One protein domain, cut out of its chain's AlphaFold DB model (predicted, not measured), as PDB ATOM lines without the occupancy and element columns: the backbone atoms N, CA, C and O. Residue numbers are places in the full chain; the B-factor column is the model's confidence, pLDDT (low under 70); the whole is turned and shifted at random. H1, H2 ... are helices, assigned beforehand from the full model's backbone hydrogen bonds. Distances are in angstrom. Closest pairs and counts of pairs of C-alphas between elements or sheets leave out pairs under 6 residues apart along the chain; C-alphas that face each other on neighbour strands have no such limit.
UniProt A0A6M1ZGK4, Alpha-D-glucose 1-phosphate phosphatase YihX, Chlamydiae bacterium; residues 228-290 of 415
ATOM      1  N   GLU A 228     156.934 151.836 232.046       95.50
ATOM      2  CA  GLU A 228     157.918 151.477 231.035       95.50
ATOM      3  C   GLU A 228     157.261 151.331 229.659       95.50
ATOM      4  O   GLU A 228     157.674 151.992 228.704       95.50
ATOM      5  N   LYS A 229     156.175 150.552 229.591       97.12
ATOM      6  CA  LYS A 229     155.383 150.374 228.371       97.12
ATOM      7  C   LYS A 229     154.752 151.689 227.912       97.12
ATOM      8  O   LYS A 229     154.715 151.961 226.717       97.12
ATOM      9  N   MET A 230     154.303 152.531 228.848       96.62
ATOM     10  CA  MET A 230     153.812 153.878 228.534       96.62
ATOM     11  C   MET A 230     154.870 154.693 227.788       96.62
ATOM     12  O   MET A 230     154.582 155.282 226.746       96.62
ATOM     13  N   CYS A 231     156.102 154.710 228.306       96.81
ATOM     14  CA  CYS A 231     157.201 155.450 227.697       96.81
ATOM     15  C   CYS A 231     157.575 154.881 226.331       96.81
ATOM     16  O   CYS A 231     157.806 155.657 225.415       96.81
ATOM     17  N   GLU A 232     157.592 153.557 226.170       97.69
ATOM     18  CA  GLU A 232     157.843 152.902 224.880       97.69
ATOM     19  C   GLU A 232     156.777 153.240 223.841       97.69
ATOM     20  O   GLU A 232     157.104 153.651 222.729       97.69
ATOM     21  N   ASN A 233     155.498 153.115 224.199       97.75
ATOM     22  CA  ASN A 233     154.387 153.431 223.308       97.75
ATOM     23  C   ASN A 233     154.437 154.895 222.855       97.75
ATOM     24  O   ASN A 233     154.311 155.184 221.665       97.75
ATOM     25  N   LEU A 234     154.644 155.815 223.801       96.81
ATOM     26  CA  LEU A 234     154.739 157.243 223.513       96.81
ATOM     27  C   LEU A 234     155.990 157.583 222.706       96.81
ATOM     28  O   LEU A 234     155.889 158.379 221.783       96.81
ATOM     29  N   ALA A 235     157.139 156.979 223.003       96.94
ATOM     30  CA  ALA A 235     158.383 157.174 222.261       96.94
ATOM     31  C   ALA A 235     158.244 156.725 220.806       96.94
ATOM     32  O   ALA A 235     158.536 157.494 219.893       96.94
ATOM     33  N   ASN A 236     157.691 155.530 220.592       96.94
ATOM     34  CA  ASN A 236     157.406 155.003 219.261       96.94
ATOM     35  C   ASN A 236     156.415 155.894 218.506       96.94
ATOM     36  O   ASN A 236     156.641 156.227 217.346       96.94
ATOM     37  N   TYR A 237     155.332 156.317 219.165       96.44
ATOM     38  CA  TYR A 237     154.336 157.183 218.539       96.44
ATOM     39  C   TYR A 237     154.891 158.578 218.235       96.44
ATOM     40  O   TYR A 237     154.604 159.137 217.180       96.44
ATOM     41  N   CYS A 238     155.720 159.135 219.118       95.69
ATOM     42  CA  CYS A 238     156.335 160.452 218.960       95.69
ATOM     43  C   CYS A 238     157.598 160.431 218.083       95.69
ATOM     44  O   CYS A 238     158.044 161.500 217.691       95.69
ATOM     45  N   GLU A 239     158.140 159.258 217.742       95.88
ATOM     46  CA  GLU A 239     159.433 159.087 217.055       95.88
ATOM     47  C   GLU A 239     160.597 159.788 217.781       95.88
ATOM     48  O   GLU A 239     161.428 160.463 217.177       95.88
ATOM     49  N   VAL A 240     160.650 159.626 219.105       95.81
ATOM     50  CA  VAL A 240     161.732 160.131 219.965       95.81
ATOM     51  C   VAL A 240     162.275 159.009 220.849       95.81
ATOM     52  O   VAL A 240     161.632 157.977 221.009       95.81
ATOM     53  N   GLU A 241     163.439 159.217 221.464       96.25
ATOM     54  CA  GLU A 241     164.021 158.241 222.395       96.25
ATOM     55  C   GLU A 241     163.165 158.074 223.667       96.25
ATOM     56  O   GLU A 241     162.658 159.058 224.224       96.25
ATOM     57  N   LYS A 242     163.056 156.838 224.174       95.56
ATOM     58  CA  LYS A 242     162.287 156.477 225.384       95.56
ATOM     59  C   LYS A 242     162.712 157.289 226.603       95.56
ATOM     60  O   LYS A 242     161.864 157.754 227.364       95.56
ATOM     61  N   GLU A 243     164.011 157.514 226.763       94.88
ATOM     62  CA  GLU A 243     164.598 158.294 227.854       94.88
ATOM     63  C   GLU A 243     164.141 159.755 227.808       94.88
ATOM     64  O   GLU A 243     163.964 160.382 228.852       94.88
ATOM     65  N   THR A 244     163.885 160.289 226.610       93.56
ATOM     66  CA  THR A 244     163.357 161.649 226.446       93.56
ATOM     67  C   THR A 244     161.933 161.734 226.989       93.56
ATOM     68  O   THR A 244     161.624 162.656 227.742       93.56
ATOM     69  N   ILE A 245     161.081 160.751 226.676       94.44
ATOM     70  CA  ILE A 245     159.719 160.668 227.228       94.44
ATOM     71  C   ILE A 245     159.752 160.483 228.746       94.44
ATOM     72  O   ILE A 245     159.046 161.191 229.462       94.44
ATOM     73  N   ALA A 246     160.588 159.572 229.248       92.69
ATOM     74  CA  ALA A 246     160.691 159.298 230.679       92.69
ATOM     75  C   ALA A 246     161.121 160.548 231.468       92.69
ATOM     76  O   ALA A 246     160.482 160.907 232.459       92.69
ATOM     77  N   LYS A 247     162.141 161.266 230.986       90.81
ATOM     78  CA  LYS A 247     162.570 162.542 231.566       90.81
ATOM     79  C   LYS A 247     161.441 163.574 231.558       90.81
ATOM     80  O   LYS A 247     161.174 164.213 232.577       90.81
ATOM     81  N   PHE A 248     160.757 163.702 230.426       87.88
ATOM     82  CA  PHE A 248     159.682 164.671 230.245       87.88
ATOM     83  C   PHE A 248     158.488 164.418 231.180       87.88
ATOM     84  O   PHE A 248     157.932 165.353 231.752       87.88
ATOM     85  N   LEU A 249     158.109 163.153 231.378       87.88
ATOM     86  CA  LEU A 249     156.979 162.787 232.232       87.88
ATOM     87  C   LEU A 249     157.335 162.793 233.724       87.88
ATOM     88  O   LEU A 249     156.555 163.308 234.529       87.88
ATOM     89  N   PHE A 250     158.495 162.255 234.107       87.62
ATOM     90  CA  PHE A 250     158.806 161.973 235.512       87.62
ATOM     91  C   PHE A 250     159.800 162.959 236.133       87.62
ATOM     92  O   PHE A 250     159.527 163.491 237.209       87.62
ATOM     93  N   GLU A 251     160.923 163.258 235.471       80.81
ATOM     94  CA  GLU A 251     161.945 164.162 236.030       80.81
ATOM     95  C   GLU A 251     161.454 165.615 236.071       80.81
ATOM     96  O   GLU A 251     161.672 166.328 237.051       80.81
ATOM     97  N   GLU A 252     160.722 166.043 235.041       82.50
ATOM     98  CA  GLU A 252     160.126 167.383 234.965       82.50
ATOM     99  C   GLU A 252     158.762 167.485 235.678       82.50
ATOM    100  O   GLU A 252     158.088 168.517 235.604       82.50
ATOM    101  N   LYS A 253     158.356 166.431 236.403       86.38
ATOM    102  CA  LYS A 253     157.108 166.349 237.185       86.38
ATOM    103  C   LYS A 253     155.833 166.611 236.374       86.38
ATOM    104  O   LYS A 253     154.811 167.015 236.934       86.38
ATOM    105  N   LEU A 254     155.856 166.379 235.061       87.81
ATOM    106  CA  LEU A 254     154.674 166.569 234.227       87.81
ATOM    107  C   LEU A 254     153.572 165.554 234.563       87.81
ATOM    108  O   LEU A 254     152.408 165.930 234.559       87.81
ATOM    109  N   GLY A 255     153.928 164.321 234.935       87.75
ATOM    110  CA  GLY A 255     152.974 163.305 235.393       87.75
ATOM    111  C   GLY A 255     152.141 163.776 236.587       87.75
ATOM    112  O   GLY A 255     150.920 163.684 236.559       87.75
ATOM    113  N   ILE A 256     152.781 164.412 237.576       89.88
ATOM    114  CA  ILE A 256     152.080 165.013 238.723       89.88
ATOM    115  C   ILE A 256     151.091 166.075 238.243       89.88
ATOM    116  O   ILE A 256     149.926 166.053 238.618       89.88
ATOM    117  N   ARG A 257     151.537 166.975 237.364       92.19
ATOM    118  CA  ARG A 257     150.702 168.059 236.832       92.19
ATOM    119  C   ARG A 257     149.505 167.557 236.028       92.19
ATOM    120  O   ARG A 257     148.474 168.229 236.034       92.19
ATOM    121  N   ILE A 258     149.663 166.426 235.343       92.75
ATOM    122  CA  ILE A 258     148.598 165.739 234.611       92.75
ATOM    123  C   ILE A 258     147.584 165.144 235.590       92.75
ATOM    124  O   ILE A 258     146.385 165.357 235.444       92.75
ATOM    125  N   GLU A 259     148.058 164.459 236.629       93.19
ATOM    126  CA  GLU A 259     147.186 163.898 237.660       93.19
ATOM    127  C   GLU A 259     146.501 164.967 238.524       93.19
ATOM    128  O   GLU A 259     145.439 164.715 239.076       93.19
ATOM    129  N   GLU A 260     147.072 166.166 238.642       92.31
ATOM    130  CA  GLU A 260     146.430 167.342 239.257       92.31
ATOM    131  C   GLU A 260     145.484 168.070 238.286       92.31
ATOM    132  O   GLU A 260     144.898 169.084 238.649       92.31
ATOM    133  N   GLY A 261     145.372 167.633 237.027       91.62
ATOM    134  CA  GLY A 261     144.533 168.289 236.016       91.62
ATOM    135  C   GLY A 261     145.038 169.661 235.553       91.62
ATOM    136  O   GLY A 261     144.398 170.315 234.733       91.62
ATOM    137  N   SER A 262     146.206 170.111 236.026       92.50
ATOM    138  CA  SER A 262     146.838 171.363 235.574       92.50
ATOM    139  C   SER A 262     147.408 171.271 234.150       92.50
ATOM    140  O   SER A 262     147.757 172.291 233.548       92.50
ATOM    141  N   VAL A 263     147.535 170.049 233.625       92.38
ATOM    142  CA  VAL A 263     147.821 169.739 232.222       92.38
ATOM    143  C   VAL A 263     146.884 168.614 231.794       92.38
ATOM    144  O   VAL A 263     146.975 167.508 232.306       92.38
ATOM    145  N   ASP A 264     145.998 168.889 230.848       91.19
ATOM    146  CA  ASP A 264     145.084 167.904 230.273       91.19
ATOM    147  C   ASP A 264     145.704 167.191 229.054       91.19
ATOM    148  O   ASP A 264     146.814 167.509 228.612       91.19
ATOM    149  N   SER A 265     144.994 166.210 228.488       92.44
ATOM    150  CA  SER A 265     145.458 165.495 227.290       92.44
ATOM    151  C   SER A 265     145.764 166.414 226.089       92.44
ATOM    152  O   SER A 265     146.798 166.206 225.444       92.44
ATOM    153  N   PRO A 266     144.955 167.450 225.768       94.50
ATOM    154  CA  PRO A 266     145.332 168.466 224.781       94.50
ATOM    155  C   PRO A 266     146.661 169.169 225.091       94.50
ATOM    156  O   PRO A 266     147.525 169.251 224.215       94.50
ATOM    157  N   GLY A 267     146.871 169.621 226.331       92.94
ATOM    158  CA  GLY A 267     148.111 170.273 226.748       92.94
ATOM    159  C   GLY A 267     149.326 169.343 226.713       92.94
ATOM    160  O   GLY A 267     150.426 169.768 226.349       92.94
ATOM    161  N   LEU A 268     149.152 168.061 227.043       92.81
ATOM    162  CA  LEU A 268     150.188 167.043 226.856       92.81
ATOM    163  C   LEU A 268     150.500 166.837 225.365       92.81
ATOM    164  O   LEU A 268     151.669 166.743 224.988       92.81
ATOM    165  N   THR A 269     149.474 166.820 224.515       95.12
ATOM    166  CA  THR A 269     149.615 166.642 223.062       95.12
ATOM    167  C   THR A 269     150.377 167.793 222.422       95.12
ATOM    168  O   THR A 269     151.281 167.550 221.624       95.12
ATOM    169  N   GLU A 270     150.080 169.041 222.794       94.88
ATOM    170  CA  GLU A 270     150.824 170.221 222.332       94.88
ATOM    171  C   GLU A 270     152.310 170.117 222.702       94.88
ATOM    172  O   GLU A 270     153.195 170.301 221.864       94.88
ATOM    173  N   ARG A 271     152.588 169.751 223.955       94.19
ATOM    174  CA  ARG A 271     153.949 169.605 224.477       94.19
ATOM    175  C   ARG A 271     154.741 168.506 223.772       94.19
ATOM    176  O   ARG A 271     155.881 168.737 223.376       94.19
ATOM    177  N   LEU A 272     154.141 167.331 223.592       93.44
ATOM    178  CA  LEU A 272     154.782 166.216 222.894       93.44
ATOM    179  C   LEU A 272     154.900 166.474 221.385       93.44
ATOM    180  O   LEU A 272     155.872 166.040 220.768       93.44
ATOM    181  N   SER A 273     153.984 167.244 220.793       95.00
ATOM    182  CA  SER A 273     154.109 167.713 219.406       95.00
ATOM    183  C   SER A 273     155.313 168.643 219.239       95.00
ATOM    184  O   SER A 273     156.109 168.481 218.317       95.00
ATOM    185  N   ALA A 274     155.505 169.581 220.173       93.88
ATOM    186  CA  ALA A 274     156.669 170.465 220.175       93.88
ATOM    187  C   ALA A 274     157.985 169.696 220.381       93.88
ATOM    188  O   ALA A 274     158.979 170.002 219.728       93.88
ATOM    189  N   LEU A 275     157.980 168.681 221.253       91.50
ATOM    190  CA  LEU A 275     159.137 167.824 221.517       91.50
ATOM    191  C   LEU A 275     159.519 166.962 220.304       91.50
ATOM    192  O   LEU A 275     160.697 166.837 219.985       91.50
ATOM    193  N   SER A 276     158.526 166.371 219.638       92.88
ATOM    194  CA  SER A 276     158.726 165.489 218.479       92.88
ATOM    195  C   SER A 276     158.936 166.237 217.159       92.88
ATOM    196  O   SER A 276     159.399 165.653 216.184       92.88
ATOM    197  N   GLY A 277     158.580 167.523 217.098       93.88
ATOM    198  CA  GLY A 277     158.616 168.313 215.867       93.88
ATOM    199  C   GLY A 277     157.506 167.968 214.865       93.88
ATOM    200  O   GLY A 277     157.561 168.430 213.724       93.88
ATOM    201  N   LYS A 278     156.492 167.188 215.268       93.50
ATOM    202  CA  LYS A 278     155.338 166.816 214.436       93.50
ATOM    203  C   LYS A 278     154.015 167.135 215.120       93.50
ATOM    204  O   LYS A 278     153.922 167.183 216.338       93.50
ATOM    205  N   THR A 279     152.970 167.327 214.324       94.56
ATOM    206  CA  THR A 279     151.600 167.428 214.836       94.56
ATOM    207  C   THR A 279     151.107 166.037 215.220       94.56
ATOM    208  O   THR A 279     150.976 165.176 214.351       94.56
ATOM    209  N   LEU A 280     150.849 165.816 216.508       96.00
ATOM    210  CA  LEU A 280     150.328 164.551 217.021       96.00
ATOM    211  C   LEU A 280     148.799 164.573 217.075       96.00
ATOM    212  O   LEU A 280     148.194 165.578 217.449       96.00
ATOM    213  N   ASP A 281     148.179 163.445 216.735       97.12
ATOM    214  CA  ASP A 281     146.756 163.229 216.975       97.12
ATOM    215  C   ASP A 281     146.503 162.922 218.458       97.12
ATOM    216  O   ASP A 281     147.195 162.089 219.056       97.12
ATOM    217  N   LEU A 282     145.511 163.605 219.036       95.00
ATOM    218  CA  LEU A 282     145.137 163.502 220.446       95.00
ATOM    219  C   LEU A 282     144.636 162.096 220.799       95.00
ATOM    220  O   LEU A 282     145.002 161.562 221.843       95.00
ATOM    221  N   THR A 283     143.801 161.491 219.954       95.31
ATOM    222  CA  THR A 283     143.204 160.178 220.226       95.31
ATOM    223  C   THR A 283     144.270 159.089 220.231       95.31
ATOM    224  O   THR A 283     144.330 158.295 221.171       95.31
ATOM    225  N   GLU A 284     145.161 159.090 219.243       95.88
ATOM    226  CA  GLU A 284     146.270 158.137 219.182       95.88
ATOM    227  C   GLU A 284     147.281 158.341 220.316       95.88
ATOM    228  O   GLU A 284     147.805 157.366 220.855       95.88
ATOM    229  N   LEU A 285     147.500 159.585 220.756       95.38
ATOM    230  CA  LEU A 285     148.344 159.868 221.914       95.38
ATOM    231  C   LEU A 285     147.734 159.323 223.208       95.38
ATOM    232  O   LEU A 285     148.428 158.648 223.972       95.38
ATOM    233  N   LYS A 286     146.434 159.563 223.438       96.00
ATOM    234  CA  LYS A 286     145.702 159.001 224.586       96.00
ATOM    235  C   LYS A 286     145.759 157.474 224.563       96.00
ATOM    236  O   LYS A 286     146.004 156.867 225.605       96.00
ATOM    237  N   ARG A 287     145.602 156.853 223.388       95.94
ATOM    238  CA  ARG A 287     145.729 155.399 223.209       95.94
ATOM    239  C   ARG A 287     147.132 154.909 223.573       95.94
ATOM    240  O   ARG A 287     147.260 154.048 224.439       95.94
ATOM    241  N   ALA A 288     148.177 155.502 222.993       96.56
ATOM    242  CA  ALA A 288     149.568 155.139 223.273       96.56
ATOM    243  C   ALA A 288     149.910 155.261 224.770       96.56
ATOM    244  O   ALA A 288     150.530 154.359 225.338       96.56
ATOM    245  N   ALA A 289     149.439 156.326 225.427       96.19
ATOM    246  CA  ALA A 289     149.624 156.544 226.860       96.19
ATOM    247  C   ALA A 289     148.862 155.543 227.751       96.19
ATOM    248  O   ALA A 289     149.255 155.342 228.900       96.19
ATOM    249  N   SER A 290     147.779 154.935 227.253       97.38
ATOM    250  CA  SER A 290     146.827 154.170 228.076       97.38
ATOM    251  C   SER A 290     146.820 152.662 227.813       97.38
ATOM    252  O   SER A 290     146.298 151.914 228.635       97.38
TER     253      SER A 290
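What this domain is: This is residues 228 to 290 of the 415 residues of the protein "Alpha-D-glucose 1-phosphate phosphatase YihX" of Chlamydiae bacterium (UniProt A0A6M1ZGK4). Five short helices make a rounded body: H1, H2, H3 and H4 follow one another round a ring, loosely joined at small H3, which stands between the end of H2 and the start of H4, and H5 packs on one side of the ring, side by side with H1 in the opposite direction and making a corner with H4. The 63 printed residues hold H1 to H5 in chain order and no named strand; the class is all helix, and the helix packing is mostly crossed, with 1 of 4 touching pairs at a shallow tilt. The whole is compact, radius of gyration of the C-alphas 10.4 A, spanning 27 by 21 by 20 A.

How they stand to each other: Look at H4, residues 265 to 276: its residues 265 to 269 alone touch H5, residues 282 to 290, about perpendicular at 89 degrees, closest C-alphas Thr 269 and Leu 282, 6.1 A. The hub H1, residues 228 to 238, touches H5 at a shallow tilt of 23 degrees, opposite ways, closest C-alphas Asn 233 and Ala 288, 5.1 A. H1 also touches H2, residues 242 to 251, at a steep 64 degrees, closest C-alphas Ala 235 and Lys 242, 5.0 A. H3, residues 254 to 259, is close to H2 but not clearly touching. In H1 to H5 every O i to N i+4 pair is within hydrogen-bond range.

Where its parts are: Find C-alpha 265 at (145.458, 165.495, 227.290); H4 runs 15.9 A to C-alpha 276. H1 begins at (157.918, 151.477, 231.035) and runs 15.1 A; H5 ends at (146.827, 154.170, 228.076).

The domain as a whole: The C-alphas of Glu 239 and Glu 260 are farthest apart, 27.0 A. The printed part has no cut, its four links are tight, and no printed residue is under 70 in pLDDT.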